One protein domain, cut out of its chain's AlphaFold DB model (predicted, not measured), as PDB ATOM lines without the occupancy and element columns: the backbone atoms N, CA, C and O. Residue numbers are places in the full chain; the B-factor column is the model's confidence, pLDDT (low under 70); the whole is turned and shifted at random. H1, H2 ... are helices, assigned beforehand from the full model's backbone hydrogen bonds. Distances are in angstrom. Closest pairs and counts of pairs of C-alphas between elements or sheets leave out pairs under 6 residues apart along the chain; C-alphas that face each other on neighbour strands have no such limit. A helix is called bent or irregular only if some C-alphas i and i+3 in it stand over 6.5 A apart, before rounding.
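Overview. This is residues 4 to 150 of the 151 residues of an uncharacterized protein of bacterium ADurb.Bin363 (UniProt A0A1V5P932). The long helix H3 folds back on itself as a V of two arms, and H2 crosses between them, touching both. H1 runs beside arm H3a, H4 lies beside arm H3b as a long helical hairpin, and short H5 packs on H1. The printed part has 147 residues, with five named helices, H1 to H5 along the chain, and no named strand: all helix. It is compact, with radius of gyration of the C-alphas 15.5 A and spans of 48 by 42 by 26 A.

Arrangement. H1, residues 4 to 21, is irregular: C-alphas 5 and 8 are 8.3 A apart. Its residues 9 to 13 touch H2, residues 31 to 47, at a steep tilt of 55 degrees; the closest C-alphas, of Tyr 13 and Ala 38, are 6.7 A apart. H3, residues 52 to 97, assigned as one helix by its hydrogen bonds, is bent, with C-alphas 69 and 72 9.6 A apart; its arms are H3a, residues 52 to 69, and H3b, residues 72 to 97. H2 touches both arms, with closest C-alphas Lys 45 and Trp 52 of H3a, 5.0 A, and Leu 40 and Ile 83 of H3b, 6.0 A. H4, residues 102 to 127, touches H3b at a shallow tilt of 16 degrees, opposite ways, with closest C-alphas Lys 95 and Val 105, 5.7 A. H5, residues 144 to 148, touches H1, with closest C-alphas Tyr 6 and Trp 145, 6.2 A. Every O i to N i+4 pair is within hydrogen-bond range in H2, H3a, H3b and H4, against 12 of 14 in H1 and 0 of 1 in H5, where 2 of 2 O i to N i+3 pairs are.

Along the chain. H1 begins at C-alpha 4 (-19.241, -27.131, -58.688); H4 spans 37.7 A and H3b 37.2 A.

Size, cuts and confidence. The printed part has no cut; the link from H4 to H5 is long, and residue 150 is under pLDDT 70.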
ATOM      1  N   ASP A   4     -19.708 -25.758 -58.948       80.69
ATOM      2  CA  ASP A   4     -19.241 -27.131 -58.688       80.69
ATOM      3  C   ASP A   4     -17.762 -27.353 -59.051       80.69
ATOM      4  O   ASP A   4     -17.117 -28.269 -58.558       80.69
ATOM      5  N   SER A   5     -17.186 -26.510 -59.917       88.44
ATOM      6  CA  SER A   5     -15.762 -26.589 -60.272       88.44
ATOM      7  C   SER A   5     -14.825 -26.021 -59.197       88.44
ATOM      8  O   SER A   5     -13.612 -26.162 -59.342       88.44
ATOM      9  N   TYR A   6     -15.374 -25.370 -58.167       93.44
ATOM     10  CA  TYR A   6     -14.640 -24.670 -57.108       93.44
ATOM     11  C   TYR A   6     -15.097 -25.077 -55.701       93.44
ATOM     12  O   TYR A   6     -14.903 -24.327 -54.747       93.44
ATOM     13  N   GLU A   7     -15.754 -26.234 -55.578       93.75
ATOM     14  CA  GLU A   7     -16.320 -26.718 -54.315       93.75
ATOM     15  C   GLU A   7     -15.269 -26.732 -53.201       93.75
ATOM     16  O   GLU A   7     -15.473 -26.107 -52.164       93.75
ATOM     17  N   SER A   8     -14.090 -27.303 -53.464       94.94
ATOM     18  CA  SER A   8     -13.012 -27.373 -52.476       94.94
ATOM     19  C   SER A   8     -12.494 -25.998 -52.045       94.94
ATOM     20  O   SER A   8     -12.195 -25.804 -50.873       94.94
ATOM     21  N   GLU A   9     -12.366 -25.026 -52.953       96.38
ATOM     22  CA  GLU A   9     -11.949 -23.668 -52.585       96.38
ATOM     23  C   GLU A   9     -12.981 -22.964 -51.711       96.38
ATOM     24  O   GLU A   9     -12.608 -22.280 -50.758       96.38
ATOM     25  N   ILE A  10     -14.264 -23.136 -52.030       96.44
ATOM     26  CA  ILE A  10     -15.370 -22.528 -51.288       96.44
ATOM     27  C   ILE A  10     -15.477 -23.147 -49.891       96.44
ATOM     28  O   ILE A  10     -15.609 -22.409 -48.916       96.44
ATOM     29  N   GLU A  11     -15.390 -24.473 -49.779       96.25
ATOM     30  CA  GLU A  11     -15.374 -25.187 -48.496       96.25
ATOM     31  C   GLU A  11     -14.209 -24.719 -47.623       96.25
ATOM     32  O   GLU A  11     -14.411 -24.226 -46.517       96.25
ATOM     33  N   GLU A  12     -12.988 -24.761 -48.154       97.69
ATOM     34  CA  GLU A  12     -11.791 -24.380 -47.404       97.69
ATOM     35  C   GLU A  12     -11.782 -22.904 -46.991       97.69
ATOM     36  O   GLU A  12     -11.243 -22.561 -45.932       97.69
ATOM     37  N   TYR A  13     -12.377 -22.038 -47.815       97.75
ATOM     38  CA  TYR A  13     -12.587 -20.630 -47.507       97.75
ATOM     39  C   TYR A  13     -13.561 -20.437 -46.343       97.75
ATOM     40  O   TYR A  13     -13.251 -19.688 -45.416       97.75
ATOM     41  N   ASN A  14     -14.713 -21.111 -46.375       96.44
ATOM     42  CA  ASN A  14     -15.709 -21.024 -45.308       96.44
ATOM     43  C   ASN A  14     -15.165 -21.595 -43.997       96.44
ATOM     44  O   ASN A  14     -15.259 -20.930 -42.970       96.44
ATOM     45  N   ASP A  15     -14.485 -22.738 -44.054       97.06
ATOM     46  CA  ASP A  15     -13.812 -23.320 -42.896       97.06
ATOM     47  C   ASP A  15     -12.774 -22.354 -42.307       97.06
ATOM     48  O   ASP A  15     -12.679 -22.187 -41.096       97.06
ATOM     49  N   LEU A  16     -11.972 -21.688 -43.151       97.44
ATOM     50  CA  LEU A  16     -11.018 -20.681 -42.678       97.44
ATOM     51  C   LEU A  16     -11.729 -19.482 -42.037       97.44
ATOM     52  O   LEU A  16     -11.235 -18.949 -41.047       97.44
ATOM     53  N   LEU A  17     -12.856 -19.036 -42.597       96.06
ATOM     54  CA  LEU A  17     -13.640 -17.956 -42.004       96.06
ATOM     55  C   LEU A  17     -14.202 -18.338 -40.639       96.06
ATOM     56  O   LEU A  17     -14.172 -17.499 -39.741       96.06
ATOM     57  N   ASP A  18     -14.693 -19.562 -40.477       95.38
ATOM     58  CA  ASP A  18     -15.226 -20.038 -39.203       95.38
ATOM     59  C   ASP A  18     -14.132 -20.082 -38.133       95.38
ATOM     60  O   ASP A  18     -14.305 -19.495 -37.069       95.38
ATOM     61  N   GLU A  19     -12.948 -20.610 -38.454       95.44
ATOM     62  CA  GLU A  19     -11.780 -20.567 -37.556       95.44
ATOM     63  C   GLU A  19     -11.399 -19.131 -37.155       95.44
ATOM     64  O   GLU A  19     -11.047 -18.851 -36.009       95.44
ATOM     65  N   LEU A  20     -11.476 -18.182 -38.092       96.38
ATOM     66  CA  LEU A  20     -11.165 -16.782 -37.811       96.38
ATOM     67  C   LEU A  20     -12.254 -16.079 -36.988       96.38
ATOM     68  O   LEU A  20     -11.941 -15.118 -36.284       96.38
ATOM     69  N   ARG A  21     -13.514 -16.522 -37.060       95.12
ATOM     70  CA  ARG A  21     -14.623 -15.975 -36.257       95.12
ATOM     71  C   ARG A  21     -14.490 -16.321 -34.776       95.12
ATOM     72  O   ARG A  21     -14.940 -15.535 -33.946       95.12
ATOM     73  N   GLU A  22     -13.819 -17.423 -34.452       94.94
ATOM     74  CA  GLU A  22     -13.504 -17.814 -33.071       94.94
ATOM     75  C   GLU A  22     -12.430 -16.916 -32.421       94.94
ATOM     76  O   GLU A  22     -12.224 -16.942 -31.206       94.94
ATOM     77  N   VAL A  23     -11.742 -16.076 -33.202       95.12
ATOM     78  CA  VAL A  23     -10.737 -15.133 -32.694       95.12
ATOM     79  C   VAL A  23     -11.428 -13.869 -32.177       95.12
ATOM     80  O   VAL A  23     -11.823 -12.985 -32.945       95.12
ATOM     81  N   GLU A  24     -11.547 -13.747 -30.853       92.75
ATOM     82  CA  GLU A  24     -12.297 -12.661 -30.216       92.75
ATOM     83  C   GLU A  24     -11.815 -11.264 -30.654       92.75
ATOM     84  O   GLU A  24     -10.660 -10.860 -30.477       92.75
ATOM     85  N   GLY A  25     -12.744 -10.479 -31.206       88.88
ATOM     86  CA  GLY A  25     -12.498  -9.097 -31.612       88.88
ATOM     87  C   GLY A  25     -11.637  -8.941 -32.868       88.88
ATOM     88  O   GLY A  25     -11.184  -7.821 -33.135       88.88
ATOM     89  N   LEU A  26     -11.402 -10.018 -33.625       91.75
ATOM     90  CA  LEU A  26     -10.841  -9.943 -34.971       91.75
ATOM     91  C   LEU A  26     -11.866  -9.309 -35.925       91.75
ATOM     92  O   LEU A  26     -13.041  -9.666 -35.941       91.75
ATOM     93  N   ARG A  27     -11.424  -8.339 -36.728       85.75
ATOM     94  CA  ARG A  27     -12.288  -7.653 -37.697       85.75
ATOM     95  C   ARG A  27     -12.332  -8.414 -39.017       85.75
ATOM     96  O   ARG A  27     -11.373  -8.365 -39.780       85.75
ATOM     97  N   LEU A  28     -13.449  -9.093 -39.268       86.94
ATOM     98  CA  LEU A  28     -13.742  -9.828 -40.507       86.94
ATOM     99  C   LEU A  28     -14.883  -9.203 -41.324       86.94
ATOM    100  O   LEU A  28     -15.215  -9.687 -42.399       86.94
ATOM    101  N   ASP A  29     -15.477  -8.121 -40.827       85.19
ATOM    102  CA  ASP A  29     -16.561  -7.371 -41.465       85.19
ATOM    103  C   ASP A  29     -16.095  -6.547 -42.679       85.19
ATOM    104  O   ASP A  29     -16.904  -6.028 -43.449       85.19
ATOM    105  N   LEU A  30     -14.781  -6.442 -42.877       86.94
ATOM    106  CA  LEU A  30     -14.186  -5.720 -43.990       86.94
ATOM    107  C   LEU A  30     -14.138  -6.595 -45.244       86.94
ATOM    108  O   LEU A  30     -13.477  -7.636 -45.283       86.94
ATOM    109  N   GLN A  31     -14.771  -6.112 -46.314       88.69
ATOM    110  CA  GLN A  31     -14.760  -6.776 -47.619       88.69
ATOM    111  C   GLN A  31     -13.337  -7.059 -48.122       88.69
ATOM    112  O   GLN A  31     -13.084  -8.142 -48.642       88.69
ATOM    113  N   SER A  32     -12.400  -6.131 -47.908       89.69
ATOM    114  CA  SER A  32     -11.000  -6.282 -48.317       89.69
ATOM    115  C   SER A  32     -10.290  -7.447 -47.620       89.69
ATOM    116  O   SER A  32      -9.451  -8.108 -48.235       89.69
ATOM    117  N   SER A  33     -10.621  -7.723 -46.356       93.56
ATOM    118  CA  SER A  33     -10.090  -8.864 -45.606       93.56
ATOM    119  C   SER A  33     -10.622 -10.173 -46.188       93.56
ATOM    120  O   SER A  33      -9.837 -11.061 -46.515       93.56
ATOM    121  N   MET A  34     -11.936 -10.255 -46.414       94.75
ATOM    122  CA  MET A  34     -12.586 -11.427 -47.008       94.75
ATOM    123  C   MET A  34     -12.061 -11.744 -48.416       94.75
ATOM    124  O   MET A  34     -11.752 -12.896 -48.720       94.75
ATOM    125  N   GLU A  35     -11.902 -10.726 -49.257       95.88
ATOM    126  CA  GLU A  35     -11.333 -10.840 -50.602       95.88
ATOM    127  C   GLU A  35      -9.874 -11.309 -50.577       95.88
ATOM    128  O   GLU A  35      -9.471 -12.176 -51.355       95.88
ATOM    129  N   SER A  36      -9.083 -10.798 -49.636       96.62
ATOM    130  CA  SER A  36      -7.671 -11.171 -49.525       96.62
ATOM    131  C   SER A  36      -7.472 -12.607 -49.030       96.62
ATOM    132  O   SER A  36      -6.493 -13.249 -49.409       96.62
ATOM    133  N   LEU A  37      -8.404 -13.148 -48.237       97.31
ATOM    134  CA  LEU A  37      -8.414 -14.571 -47.880       97.31
ATOM    135  C   LEU A  37      -8.698 -15.457 -49.099       97.31
ATOM    136  O   LEU A  37      -8.069 -16.502 -49.260       97.31
ATOM    137  N   ALA A  38      -9.590 -15.026 -49.995       97.38
ATOM    138  CA  ALA A  38      -9.866 -15.763 -51.223       97.38
ATOM    139  C   ALA A  38      -8.633 -15.771 -52.139       97.38
ATOM    140  O   ALA A  38      -8.213 -16.825 -52.618       97.38
ATOM    141  N   PHE A  39      -7.989 -14.612 -52.306       98.25
ATOM    142  CA  PHE A  39      -6.711 -14.506 -53.011       98.25
ATOM    143  C   PHE A  39      -5.630 -15.418 -52.410       98.25
ATOM    144  O   PHE A  39      -4.928 -16.111 -53.146       98.25
ATOM    145  N   LEU A  40      -5.506 -15.453 -51.080       98.06
ATOM    146  CA  LEU A  40      -4.550 -16.311 -50.384       98.06
ATOM    147  C   LEU A  40      -4.737 -17.789 -50.754       98.06
ATOM    148  O   LEU A  40      -3.762 -18.449 -51.117       98.06
ATOM    149  N   ILE A  41      -5.971 -18.294 -50.685       98.06
ATOM    150  CA  ILE A  41      -6.290 -19.686 -51.029       98.06
ATOM    151  C   ILE A  41      -5.961 -19.970 -52.496       98.06
ATOM    152  O   ILE A  41      -5.288 -20.960 -52.796       98.06
ATOM    153  N   GLU A  42      -6.355 -19.074 -53.401       98.00
ATOM    154  CA  GLU A  42      -6.081 -19.212 -54.831       98.00
ATOM    155  C   GLU A  42      -4.574 -19.302 -55.121       98.00
ATOM    156  O   GLU A  42      -4.118 -20.176 -55.862       98.00
ATOM    157  N   GLU A  43      -3.766 -18.430 -54.519       97.88
ATOM    158  CA  GLU A  43      -2.321 -18.437 -54.743       97.88
ATOM    159  C   GLU A  43      -1.628 -19.632 -54.077       97.88
ATOM    160  O   GLU A  43      -0.662 -20.170 -54.629       97.88
ATOM    161  N   MET A  44      -2.134 -20.114 -52.936       97.56
ATOM    162  CA  MET A  44      -1.676 -21.376 -52.345       97.56
ATOM    163  C   MET A  44      -1.957 -22.555 -53.281       97.56
ATOM    164  O   MET A  44      -1.052 -23.358 -53.535       97.56
ATOM    165  N   LYS A  45      -3.159 -22.611 -53.871       97.25
ATOM    166  CA  LYS A  45      -3.538 -23.617 -54.872       97.25
ATOM    167  C   LYS A  45      -2.643 -23.556 -56.102       97.25
ATOM    168  O   LYS A  45      -2.076 -24.576 -56.485       97.25
ATOM    169  N   LYS A  46      -2.443 -22.378 -56.699       96.31
ATOM    170  CA  LYS A  46      -1.560 -22.217 -57.869       96.31
ATOM    171  C   LYS A  46      -0.118 -22.615 -57.575       96.31
ATOM    172  O   LYS A  46       0.555 -23.163 -58.447       96.31
ATOM    173  N   LYS A  47       0.375 -22.328 -56.367       95.25
ATOM    174  CA  LYS A  47       1.744 -22.666 -55.960       95.25
ATOM    175  C   LYS A  47       1.931 -24.169 -55.748       95.25
ATOM    176  O   LYS A  47       2.990 -24.682 -56.101       95.25
ATOM    177  N   ASN A  48       0.944 -24.859 -55.174       95.25
ATOM    178  CA  ASN A  48       1.045 -26.280 -54.834       95.25
ATOM    179  C   ASN A  48      -0.288 -27.033 -55.035       95.25
ATOM    180  O   ASN A  48      -0.921 -27.442 -54.058       95.25
ATOM    181  N   PRO A  49      -0.718 -27.282 -56.287       95.38
ATOM    182  CA  PRO A  49      -2.060 -27.805 -56.570       95.38
ATOM    183  C   PRO A  49      -2.372 -29.159 -55.921       95.38
ATOM    184  O   PRO A  49      -3.531 -29.455 -55.656       95.38
ATOM    185  N   GLY A  50      -1.355 -29.986 -55.661       94.94
ATOM    186  CA  GLY A  50      -1.534 -31.308 -55.055       94.94
ATOM    187  C   GLY A  50      -1.605 -31.312 -53.526       94.94
ATOM    188  O   GLY A  50      -2.014 -32.316 -52.958       94.94
ATOM    189  N   ASN A  51      -1.188 -30.233 -52.849       96.25
ATOM    190  CA  ASN A  51      -1.106 -30.203 -51.381       96.25
ATOM    191  C   ASN A  51      -1.572 -28.880 -50.750       96.25
ATOM    192  O   ASN A  51      -1.382 -28.683 -49.552       96.25
ATOM    193  N   TRP A  52      -2.181 -27.970 -51.509       97.38
ATOM    194  CA  TRP A  52      -2.564 -26.652 -50.996       97.38
ATOM    195  C   TRP A  52      -3.524 -26.713 -49.799       97.38
ATOM    196  O   TRP A  52      -3.370 -25.910 -48.885       97.38
ATOM    197  N   GLN A  53      -4.435 -27.692 -49.736       97.75
ATOM    198  CA  GLN A  53      -5.311 -27.906 -48.571       97.75
ATOM    199  C   GLN A  53      -4.513 -28.298 -47.323       97.75
ATOM    200  O   GLN A  53      -4.770 -27.816 -46.223       97.75
ATOM    201  N   ARG A  54      -3.467 -29.119 -47.484       97.38
ATOM    202  CA  ARG A  54      -2.547 -29.448 -46.386       97.38
ATOM    203  C   ARG A  54      -1.790 -28.204 -45.923       97.38
ATOM    204  O   ARG A  54      -1.655 -27.998 -44.717       97.38
ATOM    205  N   ASP A  55      -1.307 -27.391 -46.860       97.50
ATOM    206  CA  ASP A  55      -0.611 -26.137 -46.556       97.50
ATOM    207  C   ASP A  55      -1.552 -25.136 -45.859       97.50
ATOM    208  O   ASP A  55      -1.141 -24.440 -44.929       97.50
ATOM    209  N   LEU A  56      -2.830 -25.100 -46.249       97.81
ATOM    210  CA  LEU A  56      -3.866 -24.302 -45.599       97.81
ATOM    211  C   LEU A  56      -4.181 -24.826 -44.194       97.81
ATOM    212  O   LEU A  56      -4.274 -24.039 -43.257       97.81
ATOM    213  N   GLY A  57      -4.233 -26.143 -44.001       97.94
ATOM    214  CA  GLY A  57      -4.363 -26.754 -42.679       97.94
ATOM    215  C   GLY A  57      -3.194 -26.422 -41.742       97.94
ATOM    216  O   GLY A  57      -3.386 -26.283 -40.536       97.94
ATOM    217  N   VAL A  58      -1.974 -26.246 -42.269       97.81
ATOM    218  CA  VAL A  58      -0.844 -25.714 -41.480       97.81
ATOM    219  C   VAL A  58      -1.119 -24.273 -41.050       97.81
ATOM    220  O   VAL A  58      -0.898 -23.950 -39.887       97.81
ATOM    221  N   LEU A  59      -1.630 -23.427 -41.952       97.88
ATOM    222  CA  LEU A  59      -1.994 -22.047 -41.623       97.88
ATOM    223  C   LEU A  59      -3.103 -21.982 -40.559       97.88
ATOM    224  O   LEU A  59      -2.941 -21.248 -39.589       97.88
ATOM    225  N   LYS A  60      -4.177 -22.770 -40.706       98.12
ATOM    226  CA  LYS A  60      -5.275 -22.875 -39.724       98.12
ATOM    227  C   LYS A  60      -4.741 -23.253 -38.335       98.12
ATOM    228  O   LYS A  60      -5.050 -22.585 -37.354       98.12
ATOM    229  N   ARG A  61      -3.826 -24.230 -38.247       98.06
ATOM    230  CA  ARG A  61      -3.149 -24.563 -36.976       98.06
ATOM    231  C   ARG A  61      -2.344 -23.398 -36.402       98.06
ATOM    232  O   ARG A  61      -2.404 -23.163 -35.202       98.06
ATOM    233  N   SER A  62      -1.607 -22.658 -37.232       97.88
ATOM    234  CA  SER A  62      -0.876 -21.473 -36.763       97.88
ATOM    235  C   SER A  62      -1.809 -20.370 -36.259       97.88
ATOM    236  O   SER A  62      -1.465 -19.703 -35.290       97.88
ATOM    237  N   ILE A  63      -2.978 -20.189 -36.881       97.69
ATOM    238  CA  ILE A  63      -4.013 -19.259 -36.407       97.69
ATOM    239  C   ILE A  63      -4.494 -19.679 -35.017       97.69
ATOM    240  O   ILE A  63      -4.454 -18.861 -34.105       97.69
ATOM    241  N   TYR A  64      -4.863 -20.951 -34.839       97.38
ATOM    242  CA  TYR A  64      -5.285 -21.487 -33.543       97.38
ATOM    243  C   TYR A  64      -4.212 -21.284 -32.460       97.38
ATOM    244  O   TYR A  64      -4.476 -20.714 -31.404       97.38
ATOM    245  N   GLU A  65      -2.966 -21.681 -32.738       97.56
ATOM    246  CA  GLU A  65      -1.863 -21.559 -31.777       97.56
ATOM    247  C   GLU A  65      -1.541 -20.106 -31.405       97.56
ATOM    248  O   GLU A  65      -1.156 -19.843 -30.263       97.56
ATOM    249  N   LEU A  66      -1.655 -19.170 -32.352       96.06
ATOM    250  CA  LEU A  66      -1.454 -17.747 -32.080       96.06
ATOM    251  C   LEU A  66      -2.640 -17.131 -31.354       96.06
ATOM    252  O   LEU A  66      -2.421 -16.277 -30.503       96.06
ATOM    253  N   ASN A  67      -3.867 -17.566 -31.637       96.12
ATOM    254  CA  ASN A  67      -5.037 -17.095 -30.904       96.12
ATOM    255  C   ASN A  67      -4.887 -17.387 -29.403       96.12
ATOM    256  O   ASN A  67      -5.014 -16.482 -28.585       96.12
ATOM    257  N   GLU A  68      -4.479 -18.608 -29.048       96.31
ATOM    258  CA  GLU A  68      -4.264 -19.017 -27.653       96.31
ATOM    259  C   GLU A  68      -3.149 -18.231 -26.936       96.31
ATOM    260  O   GLU A  68      -3.182 -18.066 -25.718       96.31
ATOM    261  N   LYS A  69      -2.132 -17.760 -27.669       95.19
ATOM    262  CA  LYS A  69      -0.937 -17.118 -27.083       95.19
ATOM    263  C   LYS A  69      -0.977 -15.593 -27.115       95.19
ATOM    264  O   LYS A  69      -0.498 -14.942 -26.191       95.19
ATOM    265  N   GLU A  70      -1.485 -15.037 -28.205       94.19
ATOM    266  CA  GLU A  70      -1.353 -13.628 -28.589       94.19
ATOM    267  C   GLU A  70      -2.700 -13.008 -29.006       94.19
ATOM    268  O   GLU A  70      -2.786 -11.801 -29.266       94.19
ATOM    269  N   GLY A  71      -3.764 -13.815 -29.076       93.50
ATOM    270  CA  GLY A  71      -5.105 -13.400 -29.468       93.50
ATOM    271  C   GLY A  71      -5.160 -12.778 -30.864       93.50
ATOM    272  O   GLY A  71      -4.346 -13.047 -31.753       93.50
ATOM    273  N   LYS A  72      -6.120 -11.866 -31.047       94.00
ATOM    274  CA  LYS A  72      -6.330 -11.144 -32.310       94.00
ATOM    275  C   LYS A  72      -5.094 -10.412 -32.841       94.00
ATOM    276  O   LYS A  72      -4.990 -10.240 -34.049       94.00
ATOM    277  N   GLY A  73      -4.184  -9.970 -31.966       93.56
ATOM    278  CA  GLY A  73      -2.971  -9.252 -32.365       93.56
ATOM    279  C   GLY A  73      -2.025 -10.145 -33.160       93.56
ATOM    280  O   GLY A  73      -1.652  -9.803 -34.283       93.56
ATOM    281  N   GLY A  74      -1.706 -11.319 -32.609       95.31
ATOM    282  CA  GLY A  74      -0.862 -12.309 -33.279       95.31
ATOM    283  C   GLY A  74      -1.509 -12.859 -34.548       95.31
ATOM    284  O   GLY A  74      -0.873 -12.915 -35.602       95.31
ATOM    285  N   VAL A  75      -2.805 -13.192 -34.485       96.38
ATOM    286  CA  VAL A  75      -3.541 -13.715 -35.646       96.38
ATOM    287  C   VAL A  75      -3.581 -12.705 -36.789       96.38
ATOM    288  O   VAL A  75      -3.267 -13.052 -37.932       96.38
ATOM    289  N   SER A  76      -3.943 -11.449 -36.519       95.19
ATOM    290  CA  SER A  76      -4.075 -10.473 -37.598       95.19
ATOM    291  C   SER A  76      -2.722 -10.082 -38.190       95.19
ATOM    292  O   SER A  76      -2.618  -9.912 -39.405       95.19
ATOM    293  N   PHE A  77      -1.654 -10.059 -37.384       96.06
ATOM    294  CA  PHE A  77      -0.298  -9.867 -37.892       96.06
ATOM    295  C   PHE A  77       0.191 -11.045 -38.749       96.06
ATOM    296  O   PHE A  77       0.775 -10.821 -39.816       96.06
ATOM    297  N   LEU A  78      -0.082 -12.292 -38.340       96.62
ATOM    298  CA  LEU A  78       0.208 -13.486 -39.143       96.62
ATOM    299  C   LEU A  78      -0.449 -13.388 -40.523       96.62
ATOM    300  O   LEU A  78       0.224 -13.591 -41.538       96.62
ATOM    301  N   LEU A  79      -1.744 -13.069 -40.558       97.12
ATOM    302  CA  LEU A  79      -2.500 -12.941 -41.802       97.12
ATOM    303  C   LEU A  79      -1.940 -11.831 -42.689       97.12
ATOM    304  O   LEU A  79      -1.677 -12.090 -43.863       97.12
ATOM    305  N   THR A  80      -1.674 -10.643 -42.135       96.38
ATOM    306  CA  THR A  80      -1.053  -9.539 -42.880       96.38
ATOM    307  C   THR A  80       0.271  -9.969 -43.500       96.38
ATOM    308  O   THR A  80       0.446  -9.850 -44.710       96.38
ATOM    309  N   ARG A  81       1.191 -10.549 -42.716       96.62
ATOM    310  CA  ARG A  81       2.484 -11.023 -43.240       96.62
ATOM    311  C   ARG A  81       2.317 -12.066 -44.336       96.62
ATOM    312  O   ARG A  81       3.035 -12.025 -45.335       96.62
ATOM    313  N   LYS A  82       1.412 -13.026 -44.142       97.12
ATOM    314  CA  LYS A  82       1.221 -14.137 -45.078       97.12
ATOM    315  C   LYS A  82       0.638 -13.658 -46.405       97.12
ATOM    316  O   LYS A  82       1.182 -14.006 -47.453       97.12
ATOM    317  N   ILE A  83      -0.423 -12.855 -46.350       97.69
ATOM    318  CA  ILE A  83      -1.093 -12.282 -47.523       97.69
ATOM    319  C   ILE A  83      -0.126 -11.368 -48.273       97.69
ATOM    320  O   ILE A  83       0.080 -11.566 -49.468       97.69
ATOM    321  N   ASN A  84       0.535 -10.440 -47.577       97.44
ATOM    322  CA  ASN A  84       1.432  -9.472 -48.206       97.44
ATOM    323  C   ASN A  84       2.641 -10.150 -48.857       97.44
ATOM    324  O   ASN A  84       2.989  -9.824 -49.988       97.44
ATOM    325  N   SER A  85       3.241 -11.150 -48.201       97.12
ATOM    326  CA  SER A  85       4.343 -11.921 -48.789       97.12
ATOM    327  C   SER A  85       3.923 -12.627 -50.081       97.12
ATOM    328  O   SER A  85       4.653 -12.583 -51.070       97.12
ATOM    329  N   ILE A  86       2.742 -13.250 -50.096       97.50
ATOM    330  CA  ILE A  86       2.219 -13.923 -51.291       97.50
ATOM    331  C   ILE A  86       1.859 -12.907 -52.376       97.50
ATOM    332  O   ILE A  86       2.132 -13.147 -53.553       97.50
ATOM    333  N   TYR A  87       1.300 -11.758 -51.998       97.94
ATOM    334  CA  TYR A  87       0.944 -10.710 -52.941       97.94
ATOM    335  C   TYR A  87       2.183 -10.095 -53.606       97.94
ATOM    336  O   TYR A  87       2.208  -9.937 -54.822       97.94
ATOM    337  N   ILE A  88       3.261  -9.857 -52.853       97.56
ATOM    338  CA  ILE A  88       4.554  -9.408 -53.392       97.56
ATOM    339  C   ILE A  88       5.126 -10.434 -54.383       97.56
ATOM    340  O   ILE A  88       5.561 -10.059 -55.477       97.56
ATOM    341  N   ASP A  89       5.099 -11.726 -54.043       97.25
ATOM    342  CA  ASP A  89       5.535 -12.804 -54.942       97.25
ATOM    343  C   ASP A  89       4.701 -12.838 -56.233       97.25
ATOM    344  O   ASP A  89       5.244 -12.985 -57.333       97.25
ATOM    345  N   PHE A  90       3.382 -12.677 -56.112       97.38
ATOM    346  CA  PHE A  90       2.463 -12.577 -57.240       97.38
ATOM    347  C   PHE A  90       2.788 -11.364 -58.125       97.38
ATOM    348  O   PHE A  90       2.946 -11.512 -59.339       97.38
ATOM    349  N   LEU A  91       2.963 -10.183 -57.529       97.19
ATOM    350  CA  LEU A  91       3.288  -8.943 -58.232       97.19
ATOM    351  C   LEU A  91       4.630  -9.047 -58.968       97.19
ATOM    352  O   LEU A  91       4.729  -8.621 -60.117       97.19
ATOM    353  N   ASN A  92       5.639  -9.688 -58.372       97.12
ATOM    354  CA  ASN A  92       6.912  -9.970 -59.040       97.12
ATOM    355  C   ASN A  92       6.720 -10.829 -60.300       97.12
ATOM    356  O   ASN A  92       7.213 -10.474 -61.370       97.12
ATOM    357  N   LYS A  93       5.960 -11.927 -60.205       96.00
ATOM    358  CA  LYS A  93       5.652 -12.774 -61.371       96.00
ATOM    359  C   LYS A  93       4.869 -12.005 -62.432       96.00
ATOM    360  O   LYS A  93       5.143 -12.147 -63.623       96.00
ATOM    361  N   ARG A  94       3.902 -11.184 -62.012       94.81
ATOM    362  CA  ARG A  94       3.089 -10.366 -62.914       94.81
ATOM    363  C   ARG A  94       3.947  -9.349 -63.660       94.81
ATOM    364  O   ARG A  94       3.785  -9.216 -64.871       94.81
ATOM    365  N   LYS A  95       4.889  -8.702 -62.969       96.38
ATOM    366  CA  LYS A  95       5.840  -7.745 -63.547       96.38
ATOM    367  C   LYS A  95       6.615  -8.350 -64.716       96.38
ATOM    368  O   LYS A  95       6.677  -7.747 -65.783       96.38
ATOM    369  N   GLU A  96       7.116  -9.574 -64.555       96.44
ATOM    370  CA  GLU A  96       7.850 -10.281 -65.615       96.44
ATOM    371  C   GLU A  96       6.997 -10.548 -66.865       96.44
ATOM    372  O   GLU A  96       7.495 -10.470 -67.992       96.44
ATOM    373  N   GLN A  97       5.698 -10.807 -66.693       95.19
ATOM    374  CA  GLN A  97       4.765 -11.046 -67.803       95.19
ATOM    375  C   GLN A  97       4.438  -9.770 -68.589       95.19
ATOM    376  O   GLN A  97       4.187  -9.830 -69.793       95.19
ATOM    377  N   VAL A  98       4.443  -8.614 -67.924       95.38
ATOM    378  CA  VAL A  98       4.046  -7.320 -68.507       95.38
ATOM    379  C   VAL A  98       5.220  -6.361 -68.689       95.38
ATOM    380  O   VAL A  98       5.008  -5.182 -68.940       95.38
ATOM    381  N   LYS A  99       6.463  -6.858 -68.637       93.75
ATOM    382  CA  LYS A  99       7.705  -6.059 -68.666       93.75
ATOM    383  C   LYS A  99       7.852  -5.069 -69.830       93.75
ATOM    384  O   LYS A  99       8.676  -4.165 -69.774       93.75
ATOM    385  N   HIS A 100       7.088  -5.256 -70.905       95.62
ATOM    386  CA  HIS A 100       7.069  -4.369 -72.068       95.62
ATOM    387  C   HIS A 100       6.153  -3.144 -71.881       95.62
ATOM    388  O   HIS A 100       6.320  -2.148 -72.580       95.62
ATOM    389  N   ASN A 101       5.206  -3.195 -70.941       96.81
ATOM    390  CA  ASN A 101       4.300  -2.103 -70.606       96.81
ATOM    391  C   ASN A 101       4.837  -1.349 -69.380       96.81
ATOM    392  O   ASN A 101       4.608  -1.750 -68.239       96.81
ATOM    393  N   LYS A 102       5.571  -0.258 -69.630       95.75
ATOM    394  CA  LYS A 102       6.236   0.530 -68.580       95.75
ATOM    395  C   LYS A 102       5.262   1.098 -67.547       95.75
ATOM    396  O   LYS A 102       5.578   1.072 -66.363       95.75
ATOM    397  N   ASP A 103       4.081   1.536 -67.974       96.69
ATOM    398  CA  ASP A 103       3.078   2.108 -67.071       96.69
ATOM    399  C   ASP A 103       2.546   1.041 -66.109       96.69
ATOM    400  O   ASP A 103       2.477   1.254 -64.900       96.69
ATOM    401  N   THR A 104       2.256  -0.160 -66.622       95.12
ATOM    402  CA  THR A 104       1.814  -1.286 -65.779       95.12
ATOM    403  C   THR A 104       2.918  -1.741 -64.827       95.12
ATOM    404  O   THR A 104       2.642  -2.041 -63.669       95.12
ATOM    405  N   VAL A 105       4.172  -1.775 -65.288       97.12
ATOM    406  CA  VAL A 105       5.328  -2.092 -64.435       97.12
ATOM    407  C   VAL A 105       5.449  -1.086 -63.289       97.12
ATOM    408  O   VAL A 105       5.576  -1.510 -62.145       97.12
ATOM    409  N   SER A 106       5.330   0.214 -63.575       97.25
ATOM    410  CA  SER A 106       5.377   1.264 -62.550       97.25
ATOM    411  C   SER A 106       4.262   1.102 -61.515       97.25
ATOM    412  O   SER A 106       4.526   1.203 -60.323       97.25
ATOM    413  N   ILE A 107       3.029   0.805 -61.948       95.94
ATOM    414  CA  ILE A 107       1.897   0.563 -61.036       95.94
ATOM    415  C   ILE A 107       2.176  -0.643 -60.130       95.94
ATOM    416  O   ILE A 107       1.934  -0.580 -58.925       95.94
ATOM    417  N   ILE A 108       2.703  -1.737 -60.689       96.62
ATOM    418  CA  ILE A 108       3.057  -2.938 -59.922       96.62
ATOM    419  C   ILE A 108       4.140  -2.633 -58.882       96.62
ATOM    420  O   ILE A 108       4.065  -3.135 -57.762       96.62
ATOM    421  N   GLU A 109       5.141  -1.827 -59.232       97.06
ATOM    422  CA  GLU A 109       6.205  -1.430 -58.305       97.06
ATOM    423  C   GLU A 109       5.656  -0.581 -57.155       97.06
ATOM    424  O   GLU A 109       5.903  -0.922 -56.001       97.06
ATOM    425  N   THR A 110       4.793   0.399 -57.437       96.88
ATOM    426  CA  THR A 110       4.098   1.163 -56.389       96.88
ATOM    427  C   THR A 110       3.241   0.265 -55.491       96.88
ATOM    428  O   THR A 110       3.288   0.387 -54.270       96.88
ATOM    429  N   MET A 111       2.483  -0.683 -56.058       96.44
ATOM    430  CA  MET A 111       1.692  -1.633 -55.261       96.44
ATOM    431  C   MET A 111       2.572  -2.483 -54.337       96.44
ATOM    432  O   MET A 111       2.184  -2.752 -53.199       96.44
ATOM    433  N   LYS A 112       3.753  -2.905 -54.804       96.56
ATOM    434  CA  LYS A 112       4.716  -3.646 -53.979       96.56
ATOM    435  C   LYS A 112       5.245  -2.796 -52.832       96.56
ATOM    436  O   LYS A 112       5.182  -3.256 -51.698       96.56
ATOM    437  N   GLU A 113       5.706  -1.581 -53.117       96.81
ATOM    438  CA  GLU A 113       6.217  -0.651 -52.099       96.81
ATOM    439  C   GLU A 113       5.161  -0.398 -51.015       96.81
ATOM    440  O   GLU A 113       5.425  -0.598 -49.833       96.81
ATOM    441  N   MET A 114       3.919  -0.100 -51.411       95.88
ATOM    442  CA  MET A 114       2.809   0.080 -50.466       95.88
ATOM    443  C   MET A 114       2.531  -1.177 -49.627       95.88
ATOM    444  O   MET A 114       2.194  -1.081 -48.447       95.88
ATOM    445  N   THR A 115       2.664  -2.368 -50.218       96.12
ATOM    446  CA  THR A 115       2.468  -3.647 -49.514       96.12
ATOM    447  C   THR A 115       3.586  -3.902 -48.494       96.12
ATOM    448  O   THR A 115       3.329  -4.383 -47.385       96.12
ATOM    449  N   GLU A 116       4.828  -3.561 -48.833       95.75
ATOM    450  CA  GLU A 116       5.985  -3.653 -47.937       95.75
ATOM    451  C   GLU A 116       5.855  -2.657 -46.774       95.75
ATOM    452  O   GLU A 116       5.946  -3.058 -45.612       95.75
ATOM    453  N   GLU A 117       5.523  -1.396 -47.062       94.62
ATOM    454  CA  GLU A 117       5.267  -0.363 -46.049       94.62
ATOM    455  C   GLU A 117       4.110  -0.739 -45.116       94.62
ATOM    456  O   GLU A 117       4.219  -0.596 -43.897       94.62
ATOM    457  N   SER A 118       3.017  -1.273 -45.667       92.56
ATOM    458  CA  SER A 118       1.883  -1.770 -44.882       92.56
ATOM    459  C   SER A 118       2.295  -2.904 -43.940       92.56
ATOM    460  O   SER A 118       1.854  -2.942 -42.790       92.56
ATOM    461  N   THR A 119       3.180  -3.799 -44.390       94.50
ATOM    462  CA  THR A 119       3.703  -4.896 -43.561       94.50
ATOM    463  C   THR A 119       4.560  -4.370 -42.412       94.50
ATOM    464  O   THR A 119       4.406  -4.820 -41.278       94.50
ATOM    465  N   GLU A 120       5.433  -3.401 -42.686       94.88
ATOM    466  CA  GLU A 120       6.287  -2.772 -41.676       94.88
ATOM    467  C   GLU A 120       5.463  -1.977 -40.652       94.88
ATOM    468  O   GLU A 120       5.702  -2.054 -39.446       94.88
ATOM    469  N   PHE A 121       4.443  -1.250 -41.111       92.12
ATOM    470  CA  PHE A 121       3.496  -0.581 -40.225       92.12
ATOM    471  C   PHE A 121       2.761  -1.587 -39.333       92.12
ATOM    472  O   PHE A 121       2.687  -1.398 -38.119       92.12
ATOM    473  N   ALA A 122       2.275  -2.687 -39.914       92.94
ATOM    474  CA  ALA A 122       1.600  -3.738 -39.167       92.94
ATOM    475  C   ALA A 122       2.515  -4.388 -38.118       92.94
ATOM    476  O   ALA A 122       2.070  -4.670 -37.007       92.94
ATOM    477  N   HIS A 123       3.796  -4.577 -38.441       93.56
ATOM    478  CA  HIS A 123       4.782  -5.088 -37.496       93.56
ATOM    479  C   HIS A 123       4.938  -4.156 -36.291       93.56
ATOM    480  O   HIS A 123       4.803  -4.606 -35.156       93.56
ATOM    481  N   LYS A 124       5.103  -2.850 -36.526       93.31
ATOM    482  CA  LYS A 124       5.183  -1.858 -35.444       93.31
ATOM    483  C   LYS A 124       3.919  -1.852 -34.591       93.31
ATOM    484  O   LYS A 124       4.018  -1.844 -33.371       93.31
ATOM    485  N   SER A 125       2.730  -1.871 -35.192       90.00
ATOM    486  CA  SER A 125       1.474  -1.944 -34.431       90.00
ATOM    487  C   SER A 125       1.395  -3.203 -33.563       90.00
ATOM    488  O   SER A 125       1.030  -3.112 -32.390       90.00
ATOM    489  N   TYR A 126       1.798  -4.352 -34.109       91.19
ATOM    490  CA  TYR A 126       1.859  -5.615 -33.377       91.19
ATOM    491  C   TYR A 126       2.831  -5.554 -32.185       91.19
ATOM    492  O   TYR A 126       2.456  -5.953 -31.084       91.19
ATOM    493  N   GLU A 127       4.025  -4.971 -32.347       91.06
ATOM    494  CA  GLU A 127       4.990  -4.782 -31.245       91.06
ATOM    495  C   GLU A 127       4.436  -3.918 -30.097       91.06
ATOM    496  O   GLU A 127       4.837  -4.077 -28.945       91.06
ATOM    497  N   HIS A 128       3.473  -3.039 -30.385       87.94
ATOM    498  CA  HIS A 128       2.763  -2.235 -29.385       87.94
ATOM    499  C   HIS A 128       1.481  -2.917 -28.860       87.94
ATOM    500  O   HIS A 128       0.654  -2.267 -28.217       87.94
ATOM    501  N   GLY A 129       1.290  -4.214 -29.134       80.94
ATOM    502  CA  GLY A 129       0.146  -5.010 -28.681       80.94
ATOM    503  C   GLY A 129      -1.171  -4.676 -29.387       80.94
ATOM    504  O   GLY A 129      -2.246  -4.996 -28.875       80.94
ATOM    505  N   GLN A 130      -1.120  -3.999 -30.537       84.75
ATOM    506  CA  GLN A 130      -2.310  -3.603 -31.281       84.75
ATOM    507  C   GLN A 130      -2.638  -4.615 -32.378       84.75
ATOM    508  O   GLN A 130      -1.771  -5.063 -33.125       84.75
ATOM    509  N   ALA A 131      -3.926  -4.926 -32.514       84.94
ATOM    510  CA  ALA A 131      -4.415  -5.668 -33.666       84.94
ATOM    511  C   ALA A 131      -4.311  -4.812 -34.929       84.94
ATOM    512  O   ALA A 131      -4.663  -3.630 -34.929       84.94
ATOM    513  N   VAL A 132      -3.877  -5.438 -36.015       89.12
ATOM    514  CA  VAL A 132      -3.806  -4.823 -37.342       89.12
ATOM    515  C   VAL A 132      -4.968  -5.274 -38.216       89.12
ATOM    516  O   VAL A 132      -5.508  -6.363 -38.028       89.12
ATOM    517  N   ILE A 133      -5.349  -4.438 -39.177       87.62
ATOM    518  CA  ILE A 133      -6.262  -4.838 -40.249       87.62
ATOM    519  C   ILE A 133      -5.424  -5.538 -41.320       87.62
ATOM    520  O   ILE A 133      -4.405  -4.999 -41.746       87.62
ATOM    521  N   PHE A 134      -5.857  -6.721 -41.747       90.25
ATOM    522  CA  PHE A 134      -5.230  -7.459 -42.841       90.25
ATOM    523  C   PHE A 134      -6.063  -7.337 -44.121       90.25
ATOM    524  O   PHE A 134      -7.284  -7.155 -44.073       90.25
ATOM    525  N   GLY A 135      -5.405  -7.462 -45.270       89.69
ATOM    526  CA  GLY A 135      -6.018  -7.395 -46.593       89.69
ATOM    527  C   GLY A 135      -5.288  -6.417 -47.511       89.69
ATOM    528  O   GLY A 135      -4.089  -6.213 -47.358       89.69
ATOM    529  N   GLY A 136      -6.008  -5.801 -48.452       88.12
ATOM    530  CA  GLY A 136      -5.440  -4.784 -49.351       88.12
ATOM    531  C   GLY A 136      -4.916  -5.325 -50.684       88.12
ATOM    532  O   GLY A 136      -4.249  -4.601 -51.420       88.12
ATOM    533  N   VAL A 137      -5.239  -6.576 -51.023       93.75
ATOM    534  CA  VAL A 137      -5.042  -7.098 -52.380       93.75
ATOM    535  C   VAL A 137      -5.962  -6.346 -53.348       93.75
ATOM    536  O   VAL A 137      -7.114  -6.062 -53.015       93.75
ATOM    537  N   SER A 138      -5.464  -6.012 -54.544       92.50
ATOM    538  CA  SER A 138      -6.286  -5.358 -55.573       92.50
ATOM    539  C   SER A 138      -7.494  -6.220 -55.945       92.50
ATOM    540  O   SER A 138      -7.364  -7.432 -56.143       92.50
ATOM    541  N   THR A 139      -8.649  -5.581 -56.132       91.12
ATOM    542  CA  THR A 139      -9.892  -6.251 -56.536       91.12
ATOM    543  C   THR A 139      -9.772  -6.957 -57.890       91.12
ATOM    544  O   THR A 139     -10.492  -7.916 -58.154       91.12
ATOM    545  N   ASP A 140      -8.826  -6.531 -58.731       91.50
ATOM    546  CA  ASP A 140      -8.535  -7.154 -60.029       91.50
ATOM    547  C   ASP A 140      -7.949  -8.570 -59.908       91.50
ATOM    548  O   ASP A 140      -7.906  -9.314 -60.890       91.50
ATOM    549  N   TYR A 141      -7.464  -8.944 -58.722       93.44
ATOM    550  CA  TYR A 141      -6.806 -10.229 -58.475       93.44
ATOM    551  C   TYR A 141      -7.646 -11.185 -57.633       93.44
ATOM    552  O   TYR A 141      -7.169 -12.254 -57.255       93.44
ATOM    553  N   ILE A 142      -8.899 -10.829 -57.358       95.88
ATOM    554  CA  ILE A 142      -9.804 -11.692 -56.610       95.88
ATOM    555  C   ILE A 142     -10.226 -12.860 -57.500       95.88
ATOM    556  O   ILE A 142     -10.634 -12.644 -58.646       95.88
ATOM    557  N   PRO A 143     -10.102 -14.107 -57.016       95.94
ATOM    558  CA  PRO A 143     -10.391 -15.266 -57.839       95.94
ATOM    559  C   PRO A 143     -11.868 -15.322 -58.230       95.94
ATOM    560  O   PRO A 143     -12.752 -14.975 -57.447       95.94
ATOM    561  N   GLU A 144     -12.136 -15.826 -59.438       94.38
ATOM    562  CA  GLU A 144     -13.491 -15.891 -59.997       94.38
ATOM    563  C   GLU A 144     -14.468 -16.619 -59.064       94.38
ATOM    564  O   GLU A 144     -15.629 -16.224 -58.967       94.38
ATOM    565  N   TRP A 145     -14.007 -17.661 -58.370       95.31
ATOM    566  CA  TRP A 145     -14.853 -18.483 -57.511       95.31
ATOM    567  C   TRP A 145     -15.393 -17.750 -56.286       95.31
ATOM    568  O   TRP A 145     -16.440 -18.135 -55.770       95.31
ATOM    569  N   TYR A 146     -14.759 -16.655 -55.860       95.12
ATOM    570  CA  TYR A 146     -15.205 -15.887 -54.698       95.12
ATOM    571  C   TYR A 146     -16.619 -15.312 -54.875       95.12
ATOM    572  O   TYR A 146     -17.350 -15.124 -53.904       95.12
ATOM    573  N   LYS A 147     -17.070 -15.105 -56.121       92.56
ATOM    574  CA  LYS A 147     -18.452 -14.683 -56.398       92.56
ATOM    575  C   LYS A 147     -19.504 -15.707 -55.952       92.56
ATOM    576  O   LYS A 147     -20.643 -15.316 -55.750       92.56
ATOM    577  N   TYR A 148     -19.128 -16.979 -55.804       92.31
ATOM    578  CA  TYR A 148     -20.014 -18.069 -55.376       92.31
ATOM    579  C   TYR A 148     -20.013 -18.297 -53.858       92.31
ATOM    580  O   TYR A 148     -20.778 -19.118 -53.367       92.31
ATOM    581  N   VAL A 149     -19.148 -17.594 -53.123       87.62
ATOM    582  CA  VAL A 149     -19.156 -17.570 -51.652       87.62
ATOM    583  C   VAL A 149     -20.223 -16.601 -51.135       87.62
ATOM    584  O   VAL A 149     -20.762 -16.780 -50.049       87.62
ATOM    585  N   LYS A 150     -20.533 -15.560 -51.920       65.56
ATOM    586  CA  LYS A 150     -21.576 -14.577 -51.617       65.56
ATOM    587  C   LYS A 150     -22.956 -15.122 -52.005       65.56
ATOM    588  O   LYS A 150     -23.519 -14.668 -52.998       65.56
TER     589      LYS A 150